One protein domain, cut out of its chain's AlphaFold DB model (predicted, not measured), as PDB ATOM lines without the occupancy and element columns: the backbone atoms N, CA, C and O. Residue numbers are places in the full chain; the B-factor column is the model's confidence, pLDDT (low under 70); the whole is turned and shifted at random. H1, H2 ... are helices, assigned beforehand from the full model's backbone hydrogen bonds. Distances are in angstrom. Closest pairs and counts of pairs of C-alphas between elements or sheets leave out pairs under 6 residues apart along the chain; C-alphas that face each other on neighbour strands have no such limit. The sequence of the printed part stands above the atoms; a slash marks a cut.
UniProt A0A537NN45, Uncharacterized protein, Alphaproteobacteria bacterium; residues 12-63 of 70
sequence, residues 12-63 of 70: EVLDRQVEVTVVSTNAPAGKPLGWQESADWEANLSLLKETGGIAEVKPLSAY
ATOM      1  N   GLU A  12      30.385 -32.650 -52.224       91.94
ATOM      2  CA  GLU A  12      29.685 -33.708 -51.488       91.94
ATOM      3  C   GLU A  12      29.278 -33.222 -50.093       91.94
ATOM      4  O   GLU A  12      28.166 -33.476 -49.620       91.94
ATOM      5  N   VAL A  13      30.163 -32.461 -49.444       89.38
ATOM      6  CA  VAL A  13      29.866 -31.842 -48.147       89.38
ATOM      7  C   VAL A  13      28.735 -30.825 -48.285       89.38
ATOM      8  O   VAL A  13      27.835 -30.812 -47.445       89.38
ATOM      9  N   LEU A  14      28.757 -30.000 -49.335       89.62
ATOM     10  CA  LEU A  14      27.723 -29.001 -49.592       89.62
ATOM     11  C   LEU A  14      26.361 -29.659 -49.839       89.62
ATOM     12  O   LEU A  14      25.380 -29.285 -49.197       89.62
ATOM     13  N   ASP A  15      26.306 -30.676 -50.698       90.31
ATOM     14  CA  ASP A  15      25.073 -31.412 -50.983       90.31
ATOM     15  C   ASP A  15      24.504 -32.035 -49.705       90.31
ATOM     16  O   ASP A  15      23.318 -31.884 -49.391       90.31
ATOM     17  N   ARG A  16      25.365 -32.648 -48.884       90.25
ATOM     18  CA  ARG A  16      24.932 -33.245 -47.621       90.25
ATOM     19  C   ARG A  16      24.424 -32.206 -46.624       90.25
ATOM     20  O   ARG A  16      23.460 -32.465 -45.901       90.25
ATOM     21  N   GLN A  17      25.055 -31.037 -46.570       88.69
ATOM     22  CA  GLN A  17      24.600 -29.926 -45.737       88.69
ATOM     23  C   GLN A  17      23.229 -29.425 -46.180       88.69
ATOM     24  O   GLN A  17      22.377 -29.186 -45.323       88.69
ATOM     25  N   VAL A  18      22.986 -29.312 -47.487       87.06
ATOM     26  CA  VAL A  18      21.678 -28.921 -48.028       87.06
ATOM     27  C   VAL A  18      20.616 -29.951 -47.649       87.06
ATOM     28  O   VAL A  18      19.590 -29.572 -47.087       87.06
ATOM     29  N   GLU A  19      20.872 -31.243 -47.859       85.88
ATOM     30  CA  GLU A  19      19.936 -32.314 -47.489       85.88
ATOM     31  C   GLU A  19      19.574 -32.283 -46.001       85.88
ATOM     32  O   GLU A  19      18.396 -32.287 -45.634       85.88
ATOM     33  N   VAL A  20      20.583 -32.222 -45.127       86.19
ATOM     34  CA  VAL A  20      20.375 -32.187 -43.674       86.19
ATOM     35  C   VAL A  20      19.632 -30.917 -43.264       86.19
ATOM     36  O   VAL A  20      18.734 -30.976 -42.424       86.19
ATOM     37  N   THR A  21      19.951 -29.781 -43.887       83.94
ATOM     38  CA  THR A  21      19.265 -28.513 -43.625       83.94
ATOM     39  C   THR A  21      17.788 -28.610 -43.994       83.94
ATOM     40  O   THR A  21      16.947 -28.242 -43.176       83.94
ATOM     41  N   VAL A  22      17.454 -29.176 -45.158       77.81
ATOM     42  CA  VAL A  22      16.062 -29.390 -45.589       77.81
ATOM     43  C   VAL A  22      15.305 -30.274 -44.596       77.81
ATOM     44  O   VAL A  22      14.207 -29.914 -44.189       77.81
ATOM     45  N   VAL A  23      15.902 -31.379 -44.141       74.81
ATOM     46  CA  VAL A  23      15.277 -32.282 -43.155       74.81
ATOM     47  C   VAL A  23      15.082 -31.608 -41.793       74.81
ATOM     48  O   VAL A  23      14.091 -31.858 -41.110       74.81
ATOM     49  N   SER A  24      16.030 -30.769 -41.374       73.38
ATOM     50  CA  SER A  24      15.945 -30.050 -40.096       73.38
ATOM     51  C   SER A  24      14.975 -28.866 -40.136       73.38
ATOM     52  O   SER A  24      14.394 -28.507 -39.112       73.38
ATOM     53  N   THR A  25      14.746 -28.294 -41.320       70.62
ATOM     54  CA  THR A  25      13.805 -27.193 -41.543       70.62
ATOM     55  C   THR A  25      12.412 -27.767 -41.792       70.62
ATOM     56  O   THR A  25      11.850 -27.642 -42.876       70.62
ATOM     57  N   ASN A  26      11.845 -28.447 -40.795       65.25
ATOM     58  CA  ASN A  26      10.513 -29.025 -40.935       65.25
ATOM     59  C   ASN A  26       9.429 -27.970 -40.708       65.25
ATOM     60  O   ASN A  26       9.342 -27.362 -39.643       65.25
ATOM     61  N   ALA A  27       8.556 -27.820 -41.700       72.06
ATOM     62  CA  ALA A  27       7.186 -27.378 -41.487       72.06
ATOM     63  C   ALA A  27       6.264 -28.607 -41.457       72.06
ATOM     64  O   ALA A  27       6.553 -29.598 -42.138       72.06
ATOM     65  N   PRO A  28       5.156 -28.579 -40.696       81.62
ATOM     66  CA  PRO A  28       4.169 -29.652 -40.728       81.62
ATOM     67  C   PRO A  28       3.669 -29.933 -42.151       81.62
ATOM     68  O   PRO A  28       3.640 -29.044 -43.004       81.62
ATOM     69  N   ALA A  29       3.228 -31.167 -42.409       83.94
ATOM     70  CA  ALA A  29       2.714 -31.551 -43.722       83.94
ATOM     71  C   ALA A  29       1.593 -30.599 -44.186       83.94
ATOM     72  O   ALA A  29       0.621 -30.360 -43.469       83.94
ATOM     73  N   GLY A  30       1.735 -30.051 -45.396       87.25
ATOM     74  CA  GLY A  30       0.782 -29.093 -45.967       87.25
ATOM     75  C   GLY A  30       0.908 -27.656 -45.445       87.25
ATOM     76  O   GLY A  30       0.046 -26.833 -45.754       87.25
ATOM     77  N   LYS A  31       1.950 -27.334 -44.669       89.69
ATOM     78  CA  LYS A  31       2.269 -25.973 -44.221       89.69
ATOM     79  C   LYS A  31       3.551 -25.460 -44.894       89.69
ATOM     80  O   LYS A  31       4.444 -26.261 -45.170       89.69
ATOM     81  N   PRO A  32       3.657 -24.146 -45.159       90.12
ATOM     82  CA  PRO A  32       4.866 -23.566 -45.734       90.12
ATOM     83  C   PRO A  32       6.039 -23.607 -44.746       90.12
ATOM     84  O   PRO A  32       5.840 -23.652 -43.530       90.12
ATOM     85  N   LEU A  33       7.273 -23.562 -45.260       86.75
ATOM     86  CA  LEU A  33       8.478 -23.482 -44.427       86.75
ATOM     87  C   LEU A  33       8.409 -22.276 -43.482       86.75
ATOM     88  O   LEU A  33       8.016 -21.183 -43.881       86.75
ATOM     89  N   GLY A  34       8.799 -22.484 -42.223       85.56
ATOM     90  CA  GLY A  34       8.726 -21.452 -41.187       85.56
ATOM     91  C   GLY A  34       7.336 -21.255 -40.575       85.56
ATOM     92  O   GLY A  34       7.185 -20.365 -39.740       85.56
ATOM     93  N   TRP A  35       6.341 -22.068 -40.950       92.62
ATOM     94  CA  TRP A  35       5.033 -22.080 -40.295       92.62
ATOM     95  C   TRP A  35       5.139 -22.508 -38.838       92.62
ATOM     96  O   TRP A  35       5.843 -23.461 -38.511       92.62
ATOM     97  N   GLN A  36       4.418 -21.800 -37.972       92.19
ATOM     98  CA  GLN A  36       4.479 -21.990 -36.526       92.19
ATOM     99  C   GLN A  36       3.097 -22.335 -35.969       92.19
ATOM    100  O   GLN A  36       2.110 -21.664 -36.287       92.19
ATOM    101  N   GLU A  37       3.041 -23.375 -35.138       92.75
ATOM    102  CA  GLU A  37       1.820 -23.834 -34.474       92.75
ATOM    103  C   GLU A  37       1.511 -22.964 -33.255       92.75
ATOM    104  O   GLU A  37       2.388 -22.680 -32.439       92.75
ATOM    105  N   SER A  38       0.250 -22.555 -33.100       94.81
ATOM    106  CA  SER A  38      -0.143 -21.682 -31.986       94.81
ATOM    107  C   SER A  38      -0.003 -22.377 -30.636       94.81
ATOM    108  O   SER A  38       0.465 -21.769 -29.675       94.81
ATOM    109  N   ALA A  39      -0.361 -23.661 -30.580       95.19
ATOM    110  CA  ALA A  39      -0.302 -24.455 -29.358       95.19
ATOM    111  C   ALA A  39       1.131 -24.584 -28.811       95.19
ATOM    112  O   ALA A  39       1.333 -24.518 -27.599       95.19
ATOM    113  N   ASP A  40       2.132 -24.694 -29.690       94.56
ATOM    114  CA  ASP A  40       3.539 -24.781 -29.283       94.56
ATOM    115  C   ASP A  40       4.011 -23.470 -28.638       94.56
ATOM    116  O   ASP A  40       4.708 -23.478 -27.620       94.56
ATOM    117  N   TRP A  41       3.587 -22.324 -29.182       96.12
ATOM    118  CA  TRP A  41       3.859 -21.022 -28.576       96.12
ATOM    119  C   TRP A  41       3.188 -20.859 -27.219       96.12
ATOM    120  O   TRP A  41       3.833 -20.405 -26.275       96.12
ATOM    121  N   GLU A  42       1.917 -21.238 -27.102       97.19
ATOM    122  CA  GLU A  42       1.184 -21.173 -25.837       97.19
ATOM    123  C   GLU A  42       1.847 -22.036 -24.762       97.19
ATOM    124  O   GLU A  42       2.059 -21.562 -23.643       97.19
ATOM    125  N   ALA A  43       2.236 -23.267 -25.105       97.50
ATOM    126  CA  ALA A  43       2.923 -24.176 -24.195       97.50
ATOM    127  C   ALA A  43       4.273 -23.601 -23.736       97.50
ATOM    128  O   ALA A  43       4.553 -23.545 -22.537       97.50
ATOM    129  N   ASN A  44       5.081 -23.097 -24.672       96.81
ATOM    130  CA  ASN A  44       6.395 -22.531 -24.366       96.81
ATOM    131  C   ASN A  44       6.303 -21.260 -23.510       96.81
ATOM    132  O   ASN A  44       7.047 -21.105 -22.543       96.81
ATOM    133  N   LEU A  45       5.382 -20.348 -23.832       98.00
ATOM    134  CA  LEU A  45       5.179 -19.113 -23.069       98.00
ATOM    135  C   LEU A  45       4.627 -19.401 -21.670       98.00
ATOM    136  O   LEU A  45       5.028 -18.743 -20.709       98.00
ATOM    137  N   SER A  46       3.757 -20.406 -21.542       97.50
ATOM    138  CA  SER A  46       3.265 -20.869 -20.241       97.50
ATOM    139  C   SER A  46       4.412 -21.402 -19.387       97.50
ATOM    140  O   SER A  46       4.600 -20.928 -18.268       97.50
ATOM    141  N   LEU A  47       5.255 -22.274 -19.948       98.12
ATOM    142  CA  LEU A  47       6.439 -22.799 -19.264       98.12
ATOM    143  C   LEU A  47       7.396 -21.679 -18.829       98.12
ATOM    144  O   LEU A  47       7.878 -21.671 -17.695       98.12
ATOM    145  N   LEU A  48       7.668 -20.705 -19.703       97.81
ATOM    146  CA  LEU A  48       8.536 -19.569 -19.379       97.81
ATOM    147  C   LEU A  48       7.965 -18.707 -18.252       97.81
ATOM    148  O   LEU A  48       8.721 -18.208 -17.421       97.81
ATOM    149  N   LYS A  49       6.644 -18.527 -18.200       97.75
ATOM    150  CA  LYS A  49       6.003 -17.792 -17.110       97.75
ATOM    151  C   LYS A  49       6.060 -18.572 -15.798       97.75
ATOM    152  O   LYS A  49       6.416 -18.005 -14.770       97.75
ATOM    153  N   GLU A  50       5.748 -19.865 -15.832       97.75
ATOM    154  CA  GLU A  50       5.767 -20.745 -14.656       97.75
ATOM    155  C   GLU A  50       7.162 -20.861 -14.037       97.75
ATOM    156  O   GLU A  50       7.309 -20.863 -12.816       97.75
ATOM    157  N   THR A  51       8.195 -20.901 -14.876       97.81
ATOM    158  CA  THR A  51       9.599 -20.988 -14.444       97.81
ATOM    159  C   THR A  51      10.221 -19.629 -14.106       97.81
ATOM    160  O   THR A  51      11.385 -19.567 -13.714       97.81
ATOM    161  N   GLY A  52       9.463 -18.533 -14.228       95.44
ATOM    162  CA  GLY A  52       9.928 -17.178 -13.925       95.44
ATOM    163  C   GLY A  52      10.858 -16.563 -14.978       95.44
ATOM    164  O   GLY A  52      11.462 -15.524 -14.722       95.44
ATOM    165  N   GLY A  53      10.971 -17.169 -16.164       95.62
ATOM    166  CA  GLY A  53      11.722 -16.627 -17.299       95.62
ATOM    167  C   GLY A  53      11.079 -15.386 -17.927       95.62
ATOM    168  O   GLY A  53      11.782 -14.559 -18.506       95.62
ATOM    169  N   ILE A  54       9.758 -15.224 -17.787       96.75
ATOM    170  CA  ILE A  54       9.016 -14.015 -18.177       96.75
ATOM    171  C   ILE A  54       7.972 -13.643 -17.118       96.75
ATOM    172  O   ILE A  54       7.380 -14.509 -16.479       96.75
ATOM    173  N   ALA A  55       7.718 -12.343 -16.953       96.00
ATOM    174  CA  ALA A  55       6.731 -11.843 -15.990       96.00
ATOM    175  C   ALA A  55       5.282 -11.939 -16.507       96.00
ATOM    176  O   ALA A  55       4.349 -12.176 -15.739       96.00
ATOM    177  N   GLU A  56       5.083 -11.768 -17.815       96.75
ATOM    178  CA  GLU A  56       3.769 -11.774 -18.459       96.75
ATOM    179  C   GLU A  56       3.823 -12.432 -19.843       96.75
ATOM    180  O   GLU A  56       4.858 -12.419 -20.510       96.75
ATOM    181  N   VAL A  57       2.683 -12.976 -20.275       97.06
ATOM    182  CA  VAL A  57       2.478 -13.467 -21.643       97.06
ATOM    183  C   VAL A  57       1.651 -12.429 -22.394       97.06
ATOM    184  O   VAL A  57       0.546 -12.094 -21.969       97.06
ATOM    185  N   LYS A  58       2.191 -11.905 -23.496       96.81
ATOM    186  CA  LYS A  58       1.489 -10.989 -24.408       96.81
ATOM    187  C   LYS A  58       0.572 -11.776 -25.360       96.81
ATOM    188  O   LYS A  58       0.664 -13.000 -25.416       96.81
ATOM    189  N   PRO A  59      -0.301 -11.116 -26.142       97.25
ATOM    190  CA  PRO A  59      -1.017 -11.801 -27.216       97.25
ATOM    191  C   PRO A  59      -0.046 -12.516 -28.166       97.25
ATOM    192  O   PRO A  59       1.008 -11.968 -28.483       97.25
ATOM    193  N   LEU A  60      -0.409 -13.708 -28.652       96.62
ATOM    194  CA  LEU A  60       0.456 -14.530 -29.514       96.62
ATOM    195  C   LEU A  60       0.975 -13.799 -30.758       96.62
ATOM    196  O   LEU A  60       2.118 -13.993 -31.163       96.62
ATOM    197  N   SER A  61       0.163 -12.896 -31.309       96.38
ATOM    198  CA  SER A  61       0.529 -12.049 -32.449       96.38
ATOM    199  C   SER A  61       1.717 -11.118 -32.185       96.38
ATOM    200  O   SER A  61       2.284 -10.579 -33.131       96.38
ATOM    201  N   ALA A  62       2.113 -10.923 -30.924       96.75
ATOM    202  CA  ALA A  62       3.332 -10.207 -30.563       96.75
ATOM    203  C   ALA A  62       4.606 -11.052 -30.746       96.75
ATOM    204  O   ALA A  62       5.697 -10.485 -30.764       96.75
ATOM    205  N   TYR A  63       4.483 -12.380 -30.854       95.12
ATOM    206  CA  TYR A  63       5.610 -13.313 -30.925       95.12
ATOM    207  C   TYR A  63       5.796 -13.914 -32.318       95.12
ATOM    208  O   TYR A  63       6.930 -14.068 -32.764       95.12
TER     209      TYR A  63
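Overview. This is residues 12 to 63 of the 70 residues of an uncharacterized protein of Alphaproteobacteria bacterium (UniProt A0A537NN45). Two helices of equal length, H1 and H2, are held well away from each other by a long looping link, and H1 sticks out as an arm with residues 12 to 21 standing free. After H2 the last stretch, residues 51 to 63, turns and folds back beside that helix. The printed part has 52 residues with two named helices, H1 then H2, and no named strand; its class is all helix. It is extended, with a radius of gyration of the C-alphas of 15.9 A and spans of 48 by 24 by 15 A.

Along the chain. Find C-alpha 12 at (29.685, -33.708, -51.488); from there H1, residues 12 to 24, runs 18.2 A. H2, residues 38 to 50, runs 18.3 A to C-alpha 50 at (5.767, -20.745, -14.656).

Arrangement. H1 and H2 are apart, with no C-alpha of the one within 8 A of the other. In both, every O i to N i+4 pair is within hydrogen-bond range.

Size, cuts and confidence. The C-alphas farthest apart, Glu 12 and Ala 55, are 47.6 A apart. The printed part has no cut. The link from H1 to H2, 13 residues, is long. Look at residue 26 for the one pLDDT under 70.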